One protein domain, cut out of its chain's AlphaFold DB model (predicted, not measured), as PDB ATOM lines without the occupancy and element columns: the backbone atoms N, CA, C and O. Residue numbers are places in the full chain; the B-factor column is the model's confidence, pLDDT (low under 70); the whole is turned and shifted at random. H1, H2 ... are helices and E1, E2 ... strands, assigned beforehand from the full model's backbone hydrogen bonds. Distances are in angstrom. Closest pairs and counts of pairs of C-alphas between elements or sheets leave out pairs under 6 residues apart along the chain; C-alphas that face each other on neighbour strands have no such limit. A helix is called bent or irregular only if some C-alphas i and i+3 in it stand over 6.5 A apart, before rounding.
ATOM      1  N   ILE A   3     129.171 153.745 175.959       95.44
ATOM      2  CA  ILE A   3     128.821 153.899 174.537       95.44
ATOM      3  C   ILE A   3     127.833 155.056 174.391       95.44
ATOM      4  O   ILE A   3     126.729 155.006 174.931       95.44
ATOM      5  N   PHE A   4     128.216 156.068 173.618       96.81
ATOM      6  CA  PHE A   4     127.389 157.212 173.255       96.81
ATOM      7  C   PHE A   4     127.039 157.104 171.770       96.81
ATOM      8  O   PHE A   4     127.858 157.391 170.898       96.81
ATOM      9  N   SER A   5     125.818 156.657 171.482       96.50
ATOM     10  CA  SER A   5     125.295 156.526 170.122       96.50
ATOM     11  C   SER A   5     123.806 156.864 170.093       96.50
ATOM     12  O   SER A   5     123.087 156.621 171.062       96.50
ATOM     13  N   GLY A   6     123.345 157.425 168.974       94.12
ATOM     14  CA  GLY A   6     121.914 157.516 168.663       94.12
ATOM     15  C   GLY A   6     121.349 156.242 168.019       94.12
ATOM     16  O   GLY A   6     120.136 156.121 167.883       94.12
ATOM     17  N   ASP A   7     122.209 155.303 167.623       94.88
ATOM     18  CA  ASP A   7     121.844 154.040 166.988       94.88
ATOM     19  C   ASP A   7     121.743 152.928 168.043       94.88
ATOM     20  O   ASP A   7     122.741 152.377 168.517       94.88
ATOM     21  N   SER A   8     120.508 152.592 168.421       95.38
ATOM     22  CA  SER A   8     120.250 151.544 169.415       95.38
ATOM     23  C   SER A   8     120.734 150.155 168.979       95.38
ATOM     24  O   SER A   8     121.185 149.384 169.828       95.38
ATOM     25  N   PHE A   9     120.718 149.843 167.676       94.88
ATOM     26  CA  PHE A   9     121.176 148.549 167.167       94.88
ATOM     27  C   PHE A   9     122.693 148.428 167.254       94.88
ATOM     28  O   PHE A   9     123.194 147.372 167.638       94.88
ATOM     29  N   PHE A  10     123.422 149.514 166.981       94.19
ATOM     30  CA  PHE A  10     124.869 149.553 167.180       94.19
ATOM     31  C   PHE A  10     125.246 149.274 168.645       94.19
ATOM     32  O   PHE A  10     126.097 148.427 168.921       94.19
ATOM     33  N   VAL A  11     124.562 149.923 169.598       95.31
ATOM     34  CA  VAL A  11     124.799 149.719 171.040       95.31
ATOM     35  C   VAL A  11     124.518 148.274 171.455       95.31
ATOM     36  O   VAL A  11     125.336 147.664 172.145       95.31
ATOM     37  N   ILE A  12     123.373 147.718 171.043       95.06
ATOM     38  CA  ILE A  12     122.988 146.336 171.363       95.06
ATOM     39  C   ILE A  12     123.990 145.349 170.760       95.06
ATOM     40  O   ILE A  12     124.453 144.450 171.460       95.06
ATOM     41  N   GLY A  13     124.363 145.536 169.493       94.38
ATOM     42  CA  GLY A  13     125.299 144.664 168.790       94.38
ATOM     43  C   GLY A  13     126.674 144.623 169.453       94.38
ATOM     44  O   GLY A  13     127.230 143.542 169.641       94.38
ATOM     45  N   LEU A  14     127.202 145.775 169.875       92.88
ATOM     46  CA  LEU A  14     128.511 145.824 170.524       92.88
ATOM     47  C   LEU A  14     128.501 145.178 171.917       92.88
ATOM     48  O   LEU A  14     129.426 144.441 172.258       92.88
ATOM     49  N   LYS A  15     127.436 145.391 172.701       92.94
ATOM     50  CA  LYS A  15     127.256 144.716 173.998       92.94
ATOM     51  C   LYS A  15     127.131 143.201 173.833       92.94
ATOM     52  O   LYS A  15     127.799 142.450 174.539       92.94
ATOM     53  N   ALA A  16     126.328 142.751 172.867       94.19
ATOM     54  CA  ALA A  16     126.189 141.332 172.547       94.19
ATOM     55  C   ALA A  16     127.533 140.715 172.130       94.19
ATOM     56  O   ALA A  16     127.856 139.606 172.549       94.19
ATOM     57  N   LEU A  17     128.348 141.445 171.362       92.94
ATOM     58  CA  LEU A  17     129.686 140.999 170.981       92.94
ATOM     59  C   LEU A  17     130.603 140.819 172.200       92.94
ATOM     60  O   LEU A  17     131.289 139.803 172.276       92.94
ATOM     61  N   SER A  18     130.596 141.749 173.163       90.69
ATOM     62  CA  SER A  18     131.401 141.619 174.392       90.69
ATOM     63  C   SER A  18     131.014 140.381 175.203       90.69
ATOM     64  O   SER A  18     131.888 139.624 175.626       90.69
ATOM     65  N   ILE A  19     129.706 140.139 175.357       92.12
ATOM     66  CA  ILE A  19     129.162 138.959 176.048       92.12
ATOM     67  C   ILE A  19     129.591 137.673 175.333       92.12
ATOM     68  O   ILE A  19     130.121 136.763 175.965       92.12
ATOM     69  N   ASN A  20     129.415 137.611 174.011       92.38
ATOM     70  CA  ASN A  20     129.731 136.423 173.214       92.38
ATOM     71  C   ASN A  20     131.219 136.056 173.241       92.38
ATOM     72  O   ASN A  20     131.566 134.882 173.140       92.38
ATOM     73  N   LEU A  21     132.101 137.047 173.365       88.50
ATOM     74  CA  LEU A  21     133.545 136.836 173.451       88.50
ATOM     75  C   LEU A  21     134.030 136.570 174.884       88.50
ATOM     76  O   LEU A  21     135.226 136.360 175.079       88.50
ATOM     77  N   ASN A  22     133.130 136.582 175.874       90.38
ATOM     78  CA  ASN A  22     133.457 136.480 177.296       90.38
ATOM     79  C   ASN A  22     134.505 137.523 177.737       90.38
ATOM     80  O   ASN A  22     135.407 137.238 178.527       90.38
ATOM     81  N   ILE A  23     134.412 138.732 177.174       83.12
ATOM     82  CA  ILE A  23     135.317 139.839 177.480       83.12
ATOM     83  C   ILE A  23     134.687 140.676 178.598       83.12
ATOM     84  O   ILE A  23     133.546 141.129 178.435       83.12
ATOM     85  N   PRO A  24     135.401 140.916 179.717       81.50
ATOM     86  CA  PRO A  24     134.922 141.826 180.744       81.50
ATOM     87  C   PRO A  24     134.807 143.235 180.162       81.50
ATOM     88  O   PRO A  24     135.695 143.699 179.451       81.50
ATOM     89  N   GLU A  25     133.705 143.909 180.474       77.00
ATOM     90  CA  GLU A  25     133.401 145.254 179.990       77.00
ATOM     91  C   GLU A  25     134.565 146.222 180.274       77.00
ATOM     92  O   GLU A  25     134.801 146.561 181.435       77.00
ATOM     93  N   PRO A  26     135.289 146.717 179.250       79.88
ATOM     94  CA  PRO A  26     136.478 147.532 179.477       79.88
ATOM     95  C   PRO A  26     136.077 148.870 180.103       79.88
ATOM     96  O   PRO A  26     135.410 149.685 179.461       79.88
ATOM     97  N   GLU A  27     136.433 149.091 181.369       83.94
ATOM     98  CA  GLU A  27     135.915 150.201 182.186       83.94
ATOM     99  C   GLU A  27     136.222 151.576 181.583       83.94
ATOM    100  O   GLU A  27     135.312 152.389 181.430       83.94
ATOM    101  N   SER A  28     137.466 151.804 181.144       89.19
ATOM    102  CA  SER A  28     137.898 153.090 180.580       89.19
ATOM    103  C   SER A  28     137.517 153.300 179.113       89.19
ATOM    104  O   SER A  28     137.738 154.384 178.579       89.19
ATOM    105  N   LEU A  29     136.998 152.286 178.411       91.50
ATOM    106  CA  LEU A  29     136.694 152.414 176.986       91.50
ATOM    107  C   LEU A  29     135.451 153.283 176.782       91.50
ATOM    108  O   LEU A  29     134.372 152.967 177.286       91.50
ATOM    109  N   ILE A  30     135.607 154.333 175.982       94.25
ATOM    110  CA  ILE A  30     134.535 155.227 175.557       94.25
ATOM    111  C   ILE A  30     134.384 155.131 174.043       94.25
ATOM    112  O   ILE A  30     135.359 155.208 173.297       94.25
ATOM    113  N   ILE A  31     133.145 155.000 173.584       95.31
ATOM    114  CA  ILE A  31     132.817 154.944 172.162       95.31
ATOM    115  C   ILE A  31     131.838 156.059 171.835       95.31
ATOM    116  O   ILE A  31     130.741 156.088 172.391       95.31
ATOM    117  N   PHE A  32     132.214 156.952 170.918       97.31
ATOM    118  CA  PHE A  32     131.281 157.918 170.333       97.31
ATOM    119  C   PHE A  32     130.969 157.520 168.893       97.31
ATOM    120  O   PHE A  32     131.831 157.593 168.016       97.31
ATOM    121  N   ASP A  33     129.722 157.140 168.645       96.62
ATOM    122  CA  ASP A  33     129.193 156.909 167.303       96.62
ATOM    123  C   ASP A  33     128.418 158.150 166.855       96.62
ATOM    124  O   ASP A  33     127.292 158.406 167.296       96.62
ATOM    125  N   THR A  34     129.038 158.946 165.981       94.44
ATOM    126  CA  THR A  34     128.422 160.160 165.425       94.44
ATOM    127  C   THR A  34     127.348 159.850 164.380       94.44
ATOM    128  O   THR A  34     126.665 160.769 163.928       94.44
ATOM    129  N   GLY A  35     127.186 158.577 163.990       91.62
ATOM    130  CA  GLY A  35     126.346 158.155 162.870       91.62
ATOM    131  C   GLY A  35     126.956 158.456 161.496       91.62
ATOM    132  O   GLY A  35     126.292 158.244 160.485       91.62
ATOM    133  N   GLN A  36     128.195 158.960 161.451       89.12
ATOM    134  CA  GLN A  36     128.935 159.247 160.219       89.12
ATOM    135  C   GLN A  36     129.862 158.073 159.842       89.12
ATOM    136  O   GLN A  36     129.748 156.971 160.370       89.12
ATOM    137  N   ASP A  37     130.814 158.300 158.933       89.00
ATOM    138  CA  ASP A  37     131.745 157.271 158.436       89.00
ATOM    139  C   ASP A  37     132.656 156.660 159.519       89.00
ATOM    140  O   ASP A  37     133.245 155.593 159.308       89.00
ATOM    141  N   TYR A  38     132.821 157.334 160.661       91.44
ATOM    142  CA  TYR A  38     133.770 156.954 161.701       91.44
ATOM    143  C   TYR A  38     133.136 156.907 163.088       91.44
ATOM    144  O   TYR A  38     132.240 157.676 163.419       91.44
ATOM    145  N   ILE A  39     133.684 156.024 163.914       94.19
ATOM    146  CA  ILE A  39     133.419 155.920 165.344       94.19
ATOM    147  C   ILE A  39     134.686 156.365 166.074       94.19
ATOM    148  O   ILE A  39     135.795 155.952 165.718       94.19
ATOM    149  N   TYR A  40     134.525 157.190 167.103       95.06
ATOM    150  CA  TYR A  40     135.624 157.576 167.978       95.06
ATOM    151  C   TYR A  40     135.794 156.530 169.066       95.06
ATOM    152  O   TYR A  40     134.828 156.137 169.719       95.06
ATOM    153  N   VAL A  41     137.038 156.120 169.271       93.62
ATOM    154  CA  VAL A  41     137.417 155.107 170.252       93.62
ATOM    155  C   VAL A  41     138.364 155.755 171.243       93.62
ATOM    156  O   VAL A  41     139.512 156.032 170.913       93.62
ATOM    157  N   LEU A  42     137.890 156.040 172.442       92.69
ATOM    158  CA  LEU A  42     138.594 156.872 173.409       92.69
ATOM    159  C   LEU A  42     138.868 156.083 174.694       92.69
ATOM    160  O   LEU A  42     138.194 155.094 174.992       92.69
ATOM    161  N   ASP A  43     139.864 156.523 175.453       90.44
ATOM    162  CA  ASP A  43     140.098 156.067 176.819       90.44
ATOM    163  C   ASP A  43     139.767 157.208 177.785       90.44
ATOM    164  O   ASP A  43     140.269 158.322 177.634       90.44
ATOM    165  N   ASP A  44     138.913 156.935 178.767       91.00
ATOM    166  CA  ASP A  44     138.481 157.896 179.780       91.00
ATOM    167  C   ASP A  44     139.661 158.537 180.527       91.00
ATOM    168  O   ASP A  44     139.707 159.754 180.718       91.00
ATOM    169  N   ASN A  45     140.692 157.752 180.853       89.19
ATOM    170  CA  ASN A  45     141.885 158.259 181.524       89.19
ATOM    171  C   ASN A  45     142.678 159.224 180.644       89.19
ATOM    172  O   ASN A  45     143.303 160.151 181.166       89.19
ATOM    173  N   GLU A  46     142.646 159.014 179.328       87.94
ATOM    174  CA  GLU A  46     143.313 159.870 178.355       87.94
ATOM    175  C   GLU A  46     142.512 161.142 178.081       87.94
ATOM    176  O   GLU A  46     143.122 162.187 177.894       87.94
ATOM    177  N   ILE A  47     141.176 161.106 178.073       90.94
ATOM    178  CA  ILE A  47     140.367 162.262 177.647       90.94
ATOM    179  C   ILE A  47     139.792 163.099 178.795       90.94
ATOM    180  O   ILE A  47     139.390 164.234 178.548       90.94
ATOM    181  N   LYS A  48     139.788 162.613 180.044       89.62
ATOM    182  CA  LYS A  48     139.208 163.344 181.191       89.62
ATOM    183  C   LYS A  48     139.768 164.754 181.385       89.62
ATOM    184  O   LYS A  48     139.048 165.678 181.752       89.62
ATOM    185  N   HIS A  49     141.053 164.961 181.097       88.56
ATOM    186  CA  HIS A  49     141.687 166.277 181.223       88.56
ATOM    187  C   HIS A  49     141.177 167.284 180.174       88.56
ATOM    188  O   HIS A  49     141.284 168.494 180.370       88.56
ATOM    189  N   LEU A  50     140.582 166.800 179.079       91.50
ATOM    190  CA  LEU A  50     140.032 167.627 178.005       91.50
ATOM    191  C   LEU A  50     138.694 168.273 178.371       91.50
ATOM    192  O   LEU A  50     138.275 169.193 177.677       91.50
ATOM    193  N   ILE A  51     138.049 167.859 179.467       88.81
ATOM    194  CA  ILE A  51     136.804 168.463 179.980       88.81
ATOM    195  C   ILE A  51     136.977 169.970 180.233       88.81
ATOM    196  O   ILE A  51     136.039 170.742 180.052       88.81
ATOM    197  N   TYR A  52     138.187 170.397 180.598       88.44
ATOM    198  CA  TYR A  52     138.525 171.802 180.848       88.44
ATOM    199  C   TYR A  52     139.072 172.535 179.613       88.44
ATOM    200  O   TYR A  52     139.368 173.727 179.679       88.44
ATOM    201  N   SER A  53     139.249 171.831 178.494       88.69
ATOM    202  CA  SER A  53     139.714 172.418 177.236       88.69
ATOM    203  C   SER A  53     138.553 173.009 176.442       88.69
ATOM    204  O   SER A  53     137.397 172.615 176.601       88.69
ATOM    205  N   ASP A  54     138.854 173.927 175.519       92.00
ATOM    206  CA  ASP A  54     137.839 174.369 174.567       92.00
ATOM    207  C   ASP A  54     137.349 173.178 173.705       92.00
ATOM    208  O   ASP A  54     138.155 172.310 173.340       92.00
ATOM    209  N   PRO A  55     136.054 173.118 173.335       94.06
ATOM    210  CA  PRO A  55     135.501 171.951 172.645       94.06
ATOM    211  C   PRO A  55     136.140 171.650 171.285       94.06
ATOM    212  O   PRO A  55     136.126 170.507 170.837       94.06
ATOM    213  N   VAL A  56     136.700 172.656 170.602       93.94
ATOM    214  CA  VAL A  56     137.397 172.444 169.323       93.94
ATOM    215  C   VAL A  56     138.720 171.715 169.555       93.94
ATOM    216  O   VAL A  56     139.054 170.801 168.805       93.94
ATOM    217  N   SER A  57     139.461 172.063 170.607       92.25
ATOM    218  CA  SER A  57     140.675 171.338 171.003       92.25
ATOM    219  C   SER A  57     140.385 169.895 171.388       92.25
ATOM    220  O   SER A  57     141.067 168.991 170.901       92.25
ATOM    221  N   ALA A  58     139.350 169.675 172.202       94.38
ATOM    222  CA  ALA A  58     138.918 168.333 172.571       94.38
ATOM    223  C   ALA A  58     138.539 167.514 171.321       94.38
ATOM    224  O   ALA A  58     139.055 166.413 171.135       94.38
ATOM    225  N   PHE A  59     137.766 168.091 170.393       95.56
ATOM    226  CA  PHE A  59     137.435 167.455 169.114       95.56
ATOM    227  C   PHE A  59     138.678 167.050 168.314       95.56
ATOM    228  O   PHE A  59     138.773 165.908 167.863       95.56
ATOM    229  N   ILE A  60     139.635 167.970 168.135       92.62
ATOM    230  CA  ILE A  60     140.869 167.719 167.371       92.62
ATOM    231  C   ILE A  60     141.652 166.547 167.977       92.62
ATOM    232  O   ILE A  60     142.152 165.699 167.235       92.62
ATOM    233  N   LEU A  61     141.751 166.488 169.308       90.62
ATOM    234  CA  LEU A  61     142.486 165.438 170.011       90.62
ATOM    235  C   LEU A  61     141.761 164.093 169.955       90.62
ATOM    236  O   LEU A  61     142.369 163.102 169.553       90.62
ATOM    237  N   CYS A  62     140.458 164.060 170.243       92.69
ATOM    238  CA  CYS A  62     139.649 162.843 170.146       92.69
ATOM    239  C   CYS A  62     139.664 162.258 168.728       92.69
ATOM    240  O   CYS A  62     139.704 161.043 168.552       92.69
ATOM    241  N   ARG A  63     139.703 163.109 167.695       91.50
ATOM    242  CA  ARG A  63     139.711 162.678 166.289       91.50
ATOM    243  C   ARG A  63     140.991 161.942 165.865       91.50
ATOM    244  O   ARG A  63     141.055 161.409 164.758       91.50
ATOM    245  N   ARG A  64     142.014 161.872 166.723       86.69
ATOM    246  CA  ARG A  64     143.210 161.046 166.483       86.69
ATOM    247  C   ARG A  64     142.908 159.546 166.583       86.69
ATOM    248  O   ARG A  64     143.627 158.768 165.961       86.69
ATOM    249  N   SER A  65     141.843 159.158 167.289       89.31
ATOM    250  CA  SER A  65     141.457 157.761 167.492       89.31
ATOM    251  C   SER A  65     140.103 157.459 166.847       89.31
ATOM    252  O   SER A  65     139.040 157.722 167.412       89.31
ATOM    253  N   LEU A  66     140.157 156.937 165.618       90.38
ATOM    254  CA  LEU A  66     138.990 156.643 164.788       90.38
ATOM    255  C   LEU A  66     139.054 155.220 164.245       90.38
ATOM    256  O   LEU A  66     140.093 154.788 163.741       90.38
ATOM    257  N   ILE A  67     137.903 154.558 164.224       91.56
ATOM    258  CA  ILE A  67     137.660 153.348 163.436       91.56
ATOM    259  C   ILE A  67     136.566 153.635 162.412       91.56
ATOM    260  O   ILE A  67     135.707 154.487 162.632       91.56
ATOM    261  N   ASN A  68     136.601 152.962 161.266       91.50
ATOM    262  CA  ASN A  68     135.527 153.097 160.289       91.50
ATOM    263  C   ASN A  68     134.249 152.426 160.827       91.50
ATOM    264  O   ASN A  68     134.321 151.325 161.373       91.50
ATOM    265  N   ARG A  69     133.093 153.078 160.668       92.00
ATOM    266  CA  ARG A  69     131.803 152.579 161.171       92.00
ATOM    267  C   ARG A  69     131.377 151.267 160.516       92.00
ATOM    268  O   ARG A  69     130.740 150.446 161.162       92.00
ATOM    269  N   THR A  70     131.770 151.041 159.263       92.44
ATOM    270  CA  THR A  70     131.501 149.806 158.515       92.44
ATOM    271  C   THR A  70     132.630 148.781 158.648       92.44
ATOM    272  O   THR A  70     132.749 147.884 157.811       92.44
ATOM    273  N   ALA A  71     133.514 148.921 159.642       92.50
ATOM    274  CA  ALA A  71     134.543 147.924 159.900       92.50
ATOM    275  C   ALA A  71     133.919 146.557 160.233       92.50
ATOM    276  O   ALA A  71     132.834 146.467 160.803       92.50
ATOM    277  N   GLY A  72     134.621 145.479 159.877       92.31
ATOM    278  CA  GLY A  72     134.173 144.122 160.178       92.31
ATOM    279  C   GLY A  72     134.121 143.841 161.680       92.31
ATOM    280  O   GLY A  72     134.841 144.456 162.468       92.31
ATOM    281  N   VAL A  73     133.303 142.864 162.078       91.69
ATOM    282  CA  VAL A  73     133.124 142.451 163.485       91.69
ATOM    283  C   VAL A  73     134.460 142.142 164.163       91.69
ATOM    284  O   VAL A  73     134.657 142.519 165.310       91.69
ATOM    285  N   ASN A  74     135.414 141.554 163.436       91.94
ATOM    286  CA  ASN A  74     136.760 141.258 163.923       91.94
ATOM    287  C   ASN A  74     137.501 142.493 164.469       91.94
ATOM    288  O   ASN A  74     138.217 142.378 165.458       91.94
ATOM    289  N   ILE A  75     137.316 143.670 163.863       91.56
ATOM    290  CA  ILE A  75     137.920 144.935 164.315       91.56
ATOM    291  C   ILE A  75     137.340 145.343 165.672       91.56
ATOM    292  O   ILE A  75     138.086 145.738 166.566       91.56
ATOM    293  N   PHE A  76     136.025 145.195 165.853       91.69
ATOM    294  CA  PHE A  76     135.360 145.457 167.129       91.69
ATOM    295  C   PHE A  76     135.707 144.406 168.186       91.69
ATOM    296  O   PHE A  76     135.934 144.766 169.336       91.69
ATOM    297  N   SER A  77     135.831 143.129 167.812       90.81
ATOM    298  CA  SER A  77     136.302 142.071 168.715       90.81
ATOM    299  C   SER A  77     137.693 142.389 169.263       90.81
ATOM    300  O   SER A  77     137.923 142.292 170.463       90.81
ATOM    301  N   MET A  78     138.596 142.832 168.384       87.88
ATOM    302  CA  MET A  78     139.950 143.250 168.741       87.88
ATOM    303  C   MET A  78     139.928 144.465 169.675       87.88
ATOM    304  O   MET A  78     140.607 144.486 170.697       87.88
ATOM    305  N   LEU A  79     139.098 145.463 169.359       88.44
ATOM    306  CA  LEU A  79     138.932 146.638 170.206       88.44
ATOM    307  C   LEU A  79     138.486 146.267 171.626       88.44
ATOM    308  O   LEU A  79     139.071 146.733 172.603       88.44
ATOM    309  N   LEU A  80     137.447 145.435 171.727       88.50
ATOM    310  CA  LEU A  80     136.885 145.006 173.003       88.50
ATOM    311  C   LEU A  80     137.902 144.198 173.811       88.50
ATOM    312  O   LEU A  80     137.975 144.375 175.022       88.50
ATOM    313  N   SER A  81     138.759 143.403 173.162       85.69
ATOM    314  CA  SER A  81     139.808 142.628 173.837       85.69
ATOM    315  C   SER A  81     140.974 143.480 174.366       85.69
ATOM    316  O   SER A  81     142.038 142.946 174.671       85.69
ATOM    317  N   GLY A  82     140.821 144.805 174.422       79.12
ATOM    318  CA  GLY A  82     141.849 145.738 174.877       79.12
ATOM    319  C   GLY A  82     142.902 146.064 173.819       79.12
ATOM    320  O   GLY A  82     143.848 146.799 174.112       79.12
ATOM    321  N   TRP A  83     142.755 145.575 172.581       73.75
ATOM    322  CA  TRP A  83     143.648 145.979 171.504       73.75
ATOM    323  C   TRP A  83     143.305 147.398 171.074       73.75
ATOM    324  O   TRP A  83     142.402 147.667 170.279       73.75
ATOM    325  N   ARG A  84     144.057 148.343 171.618       65.19
ATOM    326  CA  ARG A  84     143.992 149.730 171.188       65.19
ATOM    327  C   ARG A  84     144.856 149.861 169.950       65.19
ATOM    328  O   ARG A  84     146.062 149.641 170.031       65.19
ATOM    329  N   PHE A  85     144.232 150.177 168.813       55.94
ATOM    330  CA  PHE A  85     144.879 150.437 167.524       55.94
ATOM    331  C   PHE A  85     146.078 151.385 167.700       55.94
ATOM    332  O   PHE A  85     145.938 152.598 167.627       55.94
ATOM    333  N   GLY A  86     147.267 150.835 167.958       46.00
ATOM    334  CA  GLY A  86     148.548 151.536 167.955       46.00
ATOM    335  C   GLY A  86     148.604 152.893 168.668       46.00
ATOM    336  O   GLY A  86     149.065 153.847 168.043       46.00
ATOM    337  N   CYS A  87     148.274 152.975 169.963       41.59
ATOM    338  CA  CYS A  87     148.445 154.180 170.804       41.59
ATOM    339  C   CYS A  87     149.903 154.698 170.971       41.59
ATOM    340  O   CYS A  87     150.171 155.460 171.891       41.59
ATOM    341  N   ALA A  88     150.874 154.358 170.109       40.59
ATOM    342  CA  ALA A  88     152.217 154.955 170.228       40.59
ATOM    343  C   ALA A  88     153.070 155.080 168.954       40.59
ATOM    344  O   ALA A  88     153.997 155.885 168.964       40.59
ATOM    345  N   LYS A  89     152.852 154.315 167.868       37.88
ATOM    346  CA  LYS A  89     153.856 154.276 166.771       37.88
ATOM    347  C   LYS A  89     153.359 154.189 165.329       37.88
ATOM    348  O   LYS A  89     154.188 154.237 164.425       37.88
ATOM    349  N   GLN A  90     152.063 154.086 165.052       40.38
ATOM    350  CA  GLN A  90     151.602 153.932 163.667       40.38
ATOM    351  C   GLN A  90     150.604 155.028 163.311       40.38
ATOM    352  O   GLN A  90     149.441 154.990 163.694       40.38
ATOM    353  N   ARG A  91     151.116 155.961 162.495       42.75
ATOM    354  CA  ARG A  91     150.459 157.130 161.900       42.75
ATOM    355  C   ARG A  91     150.286 158.269 162.896       42.75
ATOM    356  O   ARG A  91     149.199 158.481 163.406       42.75
ATOM    357  N   HIS A  92     151.326 159.080 163.081       43.47
ATOM    358  CA  HIS A  92     151.079 160.496 163.338       43.47
ATOM    359  C   HIS A  92     150.368 161.035 162.084       43.47
ATOM    360  O   HIS A  92     151.042 161.211 161.064       43.47
ATOM    361  N   PRO A  93     149.038 161.284 162.060       53.28
ATOM    362  CA  PRO A  93     148.547 162.282 161.124       53.28
ATOM    363  C   PRO A  93     149.409 163.515 161.383       53.28
ATOM    364  O   PRO A  93     149.575 163.897 162.543       53.28
ATOM    365  N   LYS A  94     150.059 164.033 160.333       63.72
ATOM    366  CA  LYS A  94     150.973 165.180 160.411       63.72
ATOM    367  C   LYS A  94     150.379 166.181 161.392       63.72
ATOM    368  O   LYS A  94     149.263 166.633 161.144       63.72
ATOM    369  N   ILE A 140     138.958 164.946 157.087       93.62
ATOM    370  CA  ILE A 140     137.656 165.490 156.707       93.62
ATOM    371  C   ILE A 140     137.780 166.094 155.312       93.62
ATOM    372  O   ILE A 140     138.663 166.905 155.050       93.62
ATOM    373  N   LYS A 141     136.886 165.700 154.401       93.00
ATOM    374  CA  LYS A 141     137.014 166.049 152.977       93.00
ATOM    375  C   LYS A 141     136.742 167.528 152.694       93.00
ATOM    376  O   LYS A 141     137.343 168.100 151.793       93.00
ATOM    377  N   ASN A 142     135.812 168.144 153.422       94.88
ATOM    378  CA  ASN A 142     135.415 169.530 153.201       94.88
ATOM    379  C   ASN A 142     134.784 170.149 154.457       94.88
ATOM    380  O   ASN A 142     134.499 169.465 155.438       94.88
ATOM    381  N   VAL A 143     134.558 171.462 154.409       94.75
ATOM    382  CA  VAL A 143     134.044 172.227 155.552       94.75
ATOM    383  C   VAL A 143     132.599 171.865 155.932       94.75
ATOM    384  O   VAL A 143     132.253 171.923 157.104       94.75
ATOM    385  N   ALA A 144     131.763 171.444 154.978       95.19
ATOM    386  CA  ALA A 144     130.387 171.039 155.273       95.19
ATOM    387  C   ALA A 144     130.360 169.748 156.106       95.19
ATOM    388  O   ALA A 144     129.714 169.692 157.149       95.19
ATOM    389  N   ILE A 145     131.150 168.746 155.704       95.62
ATOM    390  CA  ILE A 145     131.331 167.507 156.476       95.62
ATOM    391  C   ILE A 145     131.955 167.814 157.840       95.62
ATOM    392  O   ILE A 145     131.563 167.208 158.831       95.62
ATOM    393  N   PHE A 146     132.882 168.777 157.911       96.00
ATOM    394  CA  PHE A 146     133.449 169.214 159.188       96.00
ATOM    395  C   PHE A 146     132.372 169.700 160.153       96.00
ATOM    396  O   PHE A 146     132.359 169.250 161.292       96.00
ATOM    397  N   PHE A 147     131.466 170.578 159.716       96.31
ATOM    398  CA  PHE A 147     130.417 171.089 160.597       96.31
ATOM    399  C   PHE A 147     129.442 169.999 161.038       96.31
ATOM    400  O   PHE A 147     129.110 169.943 162.220       96.31
ATOM    401  N   ASN A 148     129.040 169.104 160.130       95.62
ATOM    402  CA  ASN A 148     128.164 167.982 160.472       95.62
ATOM    403  C   ASN A 148     128.807 167.064 161.521       95.62
ATOM    404  O   ASN A 148     128.191 166.742 162.535       95.62
ATOM    405  N   GLU A 149     130.064 166.687 161.295       96.00
ATOM    406  CA  GLU A 149     130.805 165.812 162.198       96.00
ATOM    407  C   GLU A 149     131.100 166.491 163.539       96.00
ATOM    408  O   GLU A 149     130.925 165.883 164.592       96.00
ATOM    409  N   TYR A 150     131.509 167.762 163.525       96.62
ATOM    410  CA  TYR A 150     131.775 168.525 164.741       96.62
ATOM    411  C   TYR A 150     130.510 168.695 165.584       96.62
ATOM    412  O   TYR A 150     130.563 168.487 166.791       96.62
ATOM    413  N   ALA A 151     129.368 169.013 164.969       96.12
ATOM    414  CA  ALA A 151     128.098 169.141 165.681       96.12
ATOM    415  C   ALA A 151     127.648 167.804 166.293       96.12
ATOM    416  O   ALA A 151     127.240 167.759 167.457       96.12
ATOM    417  N   ALA A 152     127.759 166.707 165.534       96.62
ATOM    418  CA  ALA A 152     127.436 165.373 166.025       96.62
ATOM    419  C   ALA A 152     128.348 164.971 167.193       96.62
ATOM    420  O   ALA A 152     127.850 164.562 168.241       96.62
ATOM    421  N   TRP A 153     129.662 165.156 167.045       97.25
ATOM    422  CA  TRP A 153     130.632 164.899 168.106       97.25
ATOM    423  C   TRP A 153     130.384 165.780 169.335       97.25
ATOM    424  O   TRP A 153     130.382 165.268 170.450       97.25
ATOM    425  N   TYR A 154     130.114 167.076 169.154       96.94
ATOM    426  CA  TYR A 154     129.899 168.019 170.254       96.94
ATOM    427  C   TYR A 154     128.709 167.607 171.120       96.94
ATOM    428  O   TYR A 154     128.796 167.627 172.345       96.94
ATOM    429  N   ARG A 155     127.619 167.133 170.506       96.94
ATOM    430  CA  ARG A 155     126.473 166.586 171.243       96.94
ATOM    431  C   ARG A 155     126.867 165.398 172.130       96.94
ATOM    432  O   ARG A 155     126.442 165.347 173.281       96.94
ATOM    433  N   LEU A 156     127.661 164.458 171.614       97.38
ATOM    434  CA  LEU A 156     128.121 163.284 172.372       97.38
ATOM    435  C   LEU A 156     129.124 163.680 173.465       97.38
ATOM    436  O   LEU A 156     129.046 163.187 174.586       97.38
ATOM    437  N   TRP A 157     129.999 164.644 173.172       96.81
ATOM    438  CA  TRP A 157     130.922 165.224 174.141       96.81
ATOM    439  C   TRP A 157     130.185 165.854 175.327       96.81
ATOM    440  O   TRP A 157     130.524 165.583 176.475       96.81
ATOM    441  N   MET A 158     129.119 166.619 175.074       96.00
ATOM    442  CA  MET A 158     128.291 167.191 176.141       96.00
ATOM    443  C   MET A 158     127.582 166.112 176.971       96.00
ATOM    444  O   MET A 158     127.458 166.254 178.185       96.00
ATOM    445  N   GLN A 159     127.138 165.015 176.347       95.25
ATOM    446  CA  GLN A 159     126.573 163.879 177.082       95.25
ATOM    447  C   GLN A 159     127.606 163.251 178.017       95.25
ATOM    448  O   GLN A 159     127.289 163.025 179.182       95.25
ATOM    449  N   TYR A 160     128.829 163.032 177.531       95.06
ATOM    450  CA  TYR A 160     129.944 162.546 178.341       95.06
ATOM    451  C   TYR A 160     130.280 163.502 179.493       95.06
ATOM    452  O   TYR A 160     130.318 163.085 180.644       95.06
ATOM    453  N   MET A 161     130.426 164.806 179.243       92.75
ATOM    454  CA  MET A 161     130.691 165.777 180.317       92.75
ATOM    455  C   MET A 161     129.616 165.736 181.418       92.75
ATOM    456  O   MET A 161     129.932 165.799 182.606       92.75
ATOM    457  N   ASN A 162     128.347 165.570 181.035       91.75
ATOM    458  CA  ASN A 162     127.233 165.473 181.978       91.75
ATOM    459  C   ASN A 162     127.215 164.158 182.776       91.75
ATOM    460  O   ASN A 162     126.577 164.113 183.832       91.75
ATOM    461  N   THR A 163     127.828 163.069 182.290       89.50
ATOM    462  CA  THR A 163     128.000 161.852 183.105       89.50
ATOM    463  C   THR A 163     129.091 162.075 184.150       89.50
ATOM    464  O   THR A 163     128.827 161.902 185.336       89.50
ATOM    465  N   GLN A 164     130.233 162.637 183.748       85.19
ATOM    466  CA  GLN A 164     131.363 162.910 184.648       85.19
ATOM    467  C   GLN A 164     131.015 163.862 185.810       85.19
ATOM    468  O   GLN A 164     131.463 163.685 186.947       85.19
ATOM    469  N   GLN A 165     130.174 164.873 185.561       77.81
ATOM    470  CA  GLN A 165     129.726 165.796 186.612       77.81
ATOM    471  C   GLN A 165     128.809 165.121 187.643       77.81
ATOM    472  O   GLN A 165     128.908 165.413 188.836       77.81
ATOM    473  N   ARG A 166     127.939 164.202 187.202       72.75
ATOM    474  CA  ARG A 166     127.051 163.446 188.097       72.75
ATOM    475  C   ARG A 166     127.840 162.509 189.003       72.75
ATOM    476  O   ARG A 166     127.569 162.474 190.201       72.75
ATOM    477  N   ASP A 167     128.852 161.839 188.466       68.50
ATOM    478  CA  ASP A 167     129.702 160.929 189.240       68.50
ATOM    479  C   ASP A 167     130.471 161.681 190.341       68.50
ATOM    480  O   ASP A 167     130.523 161.242 191.492       68.50
ATOM    481  N   THR A 168     130.966 162.887 190.033       66.25
ATOM    482  CA  THR A 168     131.628 163.766 191.015       66.25
ATOM    483  C   THR A 168     130.685 164.197 192.152       66.25
ATOM    484  O   THR A 168     131.074 164.185 193.321       66.25
ATOM    485  N   LEU A 169     129.435 164.552 191.833       62.41
ATOM    486  CA  LEU A 169     128.418 164.951 192.820       62.41
ATOM    487  C   LEU A 169     127.982 163.777 193.716       62.41
ATOM    488  O   LEU A 169     127.819 163.944 194.929       62.41
ATOM    489  N   HIS A 170     127.831 162.578 193.146       60.06
ATOM    490  CA  HIS A 170     127.509 161.369 193.908       60.06
ATOM    491  C   HIS A 170     128.647 160.966 194.858       60.06
ATOM    492  O   HIS A 170     128.378 160.686 196.029       60.06
ATOM    493  N   ALA A 171     129.908 161.043 194.417       60.19
ATOM    494  CA  ALA A 171     131.073 160.771 195.264       60.19
ATOM    495  C   ALA A 171     131.184 161.743 196.458       60.19
ATOM    496  O   ALA A 171     131.487 161.333 197.579       60.19
TER     497      ALA A 171
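What this domain is: This is residues 3 to 94 and 140 to 171 of the 178 residues of the protein "Transcriptional regulator, LuxR family" of Enterobacter cancerogenus ATCC 35316 (UniProt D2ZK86). A small four-stranded sheet, E1 to E4, sits in the middle, with the long helix H5 running slantwise over one face and the short helical hairpin H2 and H3 packed beside H5 on the same side. H1 and H4 meet each other on the other side of the sheet, and the last residues of H5, 165 to 171, stick out from the body. The printed part has 124 residues with five named helices and four named strands, in the order E1 H1 E2 E3 H2 H3 E4 H4 H5. The sheet is mixed, in the order E1, E2, E3, E4, and the class is mixed, helices and strands. The whole is compact, with a radius of gyration of the C-alphas of 14.7 A and spans of 41 by 38 by 31 A.

How they stand to each other: E1, residues 3 to 5, H1, residues 8 to 20, and E2, residues 29 to 33, form a strand-helix-strand unit, two parallel neighbour strands with a helix between, whose crossover is left-handed. N 4 and O 31 are 2.8 A apart, within hydrogen-bond range. E3, residues 38 to 43, makes a hairpin with E2, antiparallel at 158 degrees, with N 42 and O 30 at 2.8 A. H2, residues 44 to 52, and H3, residues 55 to 62, form a helical hairpin; they touch, the closest C-alphas being those of Leu 50 and Ala 58, 5.6 A, at a shallow tilt of 17 degrees, opposite ways. E4, residues 66 to 68, is antiparallel to E3 at 144 degrees, with N 39 and O 67 at 2.8 A. H4, residues 73 to 80, touches residues 14 to 18 of H1 alone, about perpendicular at 74 degrees; the closest C-alphas are those of Ser 18 and Leu 80, 6.6 A. H5, residues 143 to 171, makes two layers with the sheet, a helix on one face: its height over the sheet is 10.0 A, over E1 and E2, slantwise to the strands at 40 degrees to E1 on the local plane. With residues 150 to 154 alone H5 touches H3, about perpendicular at 88 degrees; the closest C-alphas are those of Phe 59 and Tyr 150, 7.2 A. H1, H2 and H4 only graze the sheet. H1 and H5 are apart. In H1, H3 and H4 every O i to N i+4 pair is within hydrogen-bond range; in H5 24 of 25 are, and in H2 1 of 5, beside 3 of 6 O i to N i+3 pairs.

Where its parts are: E1 begins at C-alpha 3, (128.821, 153.899, 174.537), and is 6.2 A long; H1 is 18.2 A, E2 13.0 A and E3 16.4 A. H2, 13.9 A, is irregular: C-alphas 46 and 49 are 7.2 A apart. H3 is 10.3 A, E4 6.7 A and H4 10.5 A. H5, 41.4 A, runs from C-alpha 143, (134.044, 172.227, 155.552), to C-alpha 171, (131.073, 160.771, 195.264).

The domain as a whole: The two C-alphas farthest apart, Asn 142 and Ala 171, are 43.2 A apart. Residues 95 to 139 are not printed, and C-alphas 94 and 140 are 13.8 A apart across this cut. Of the links that are printed whole, H1 to E2 is short and the others are tight. Residues 81 to 94 hold no named element. The mean pLDDT of the printed part is 86.6; residues 84 to 94 and 167 to 171 are under 70.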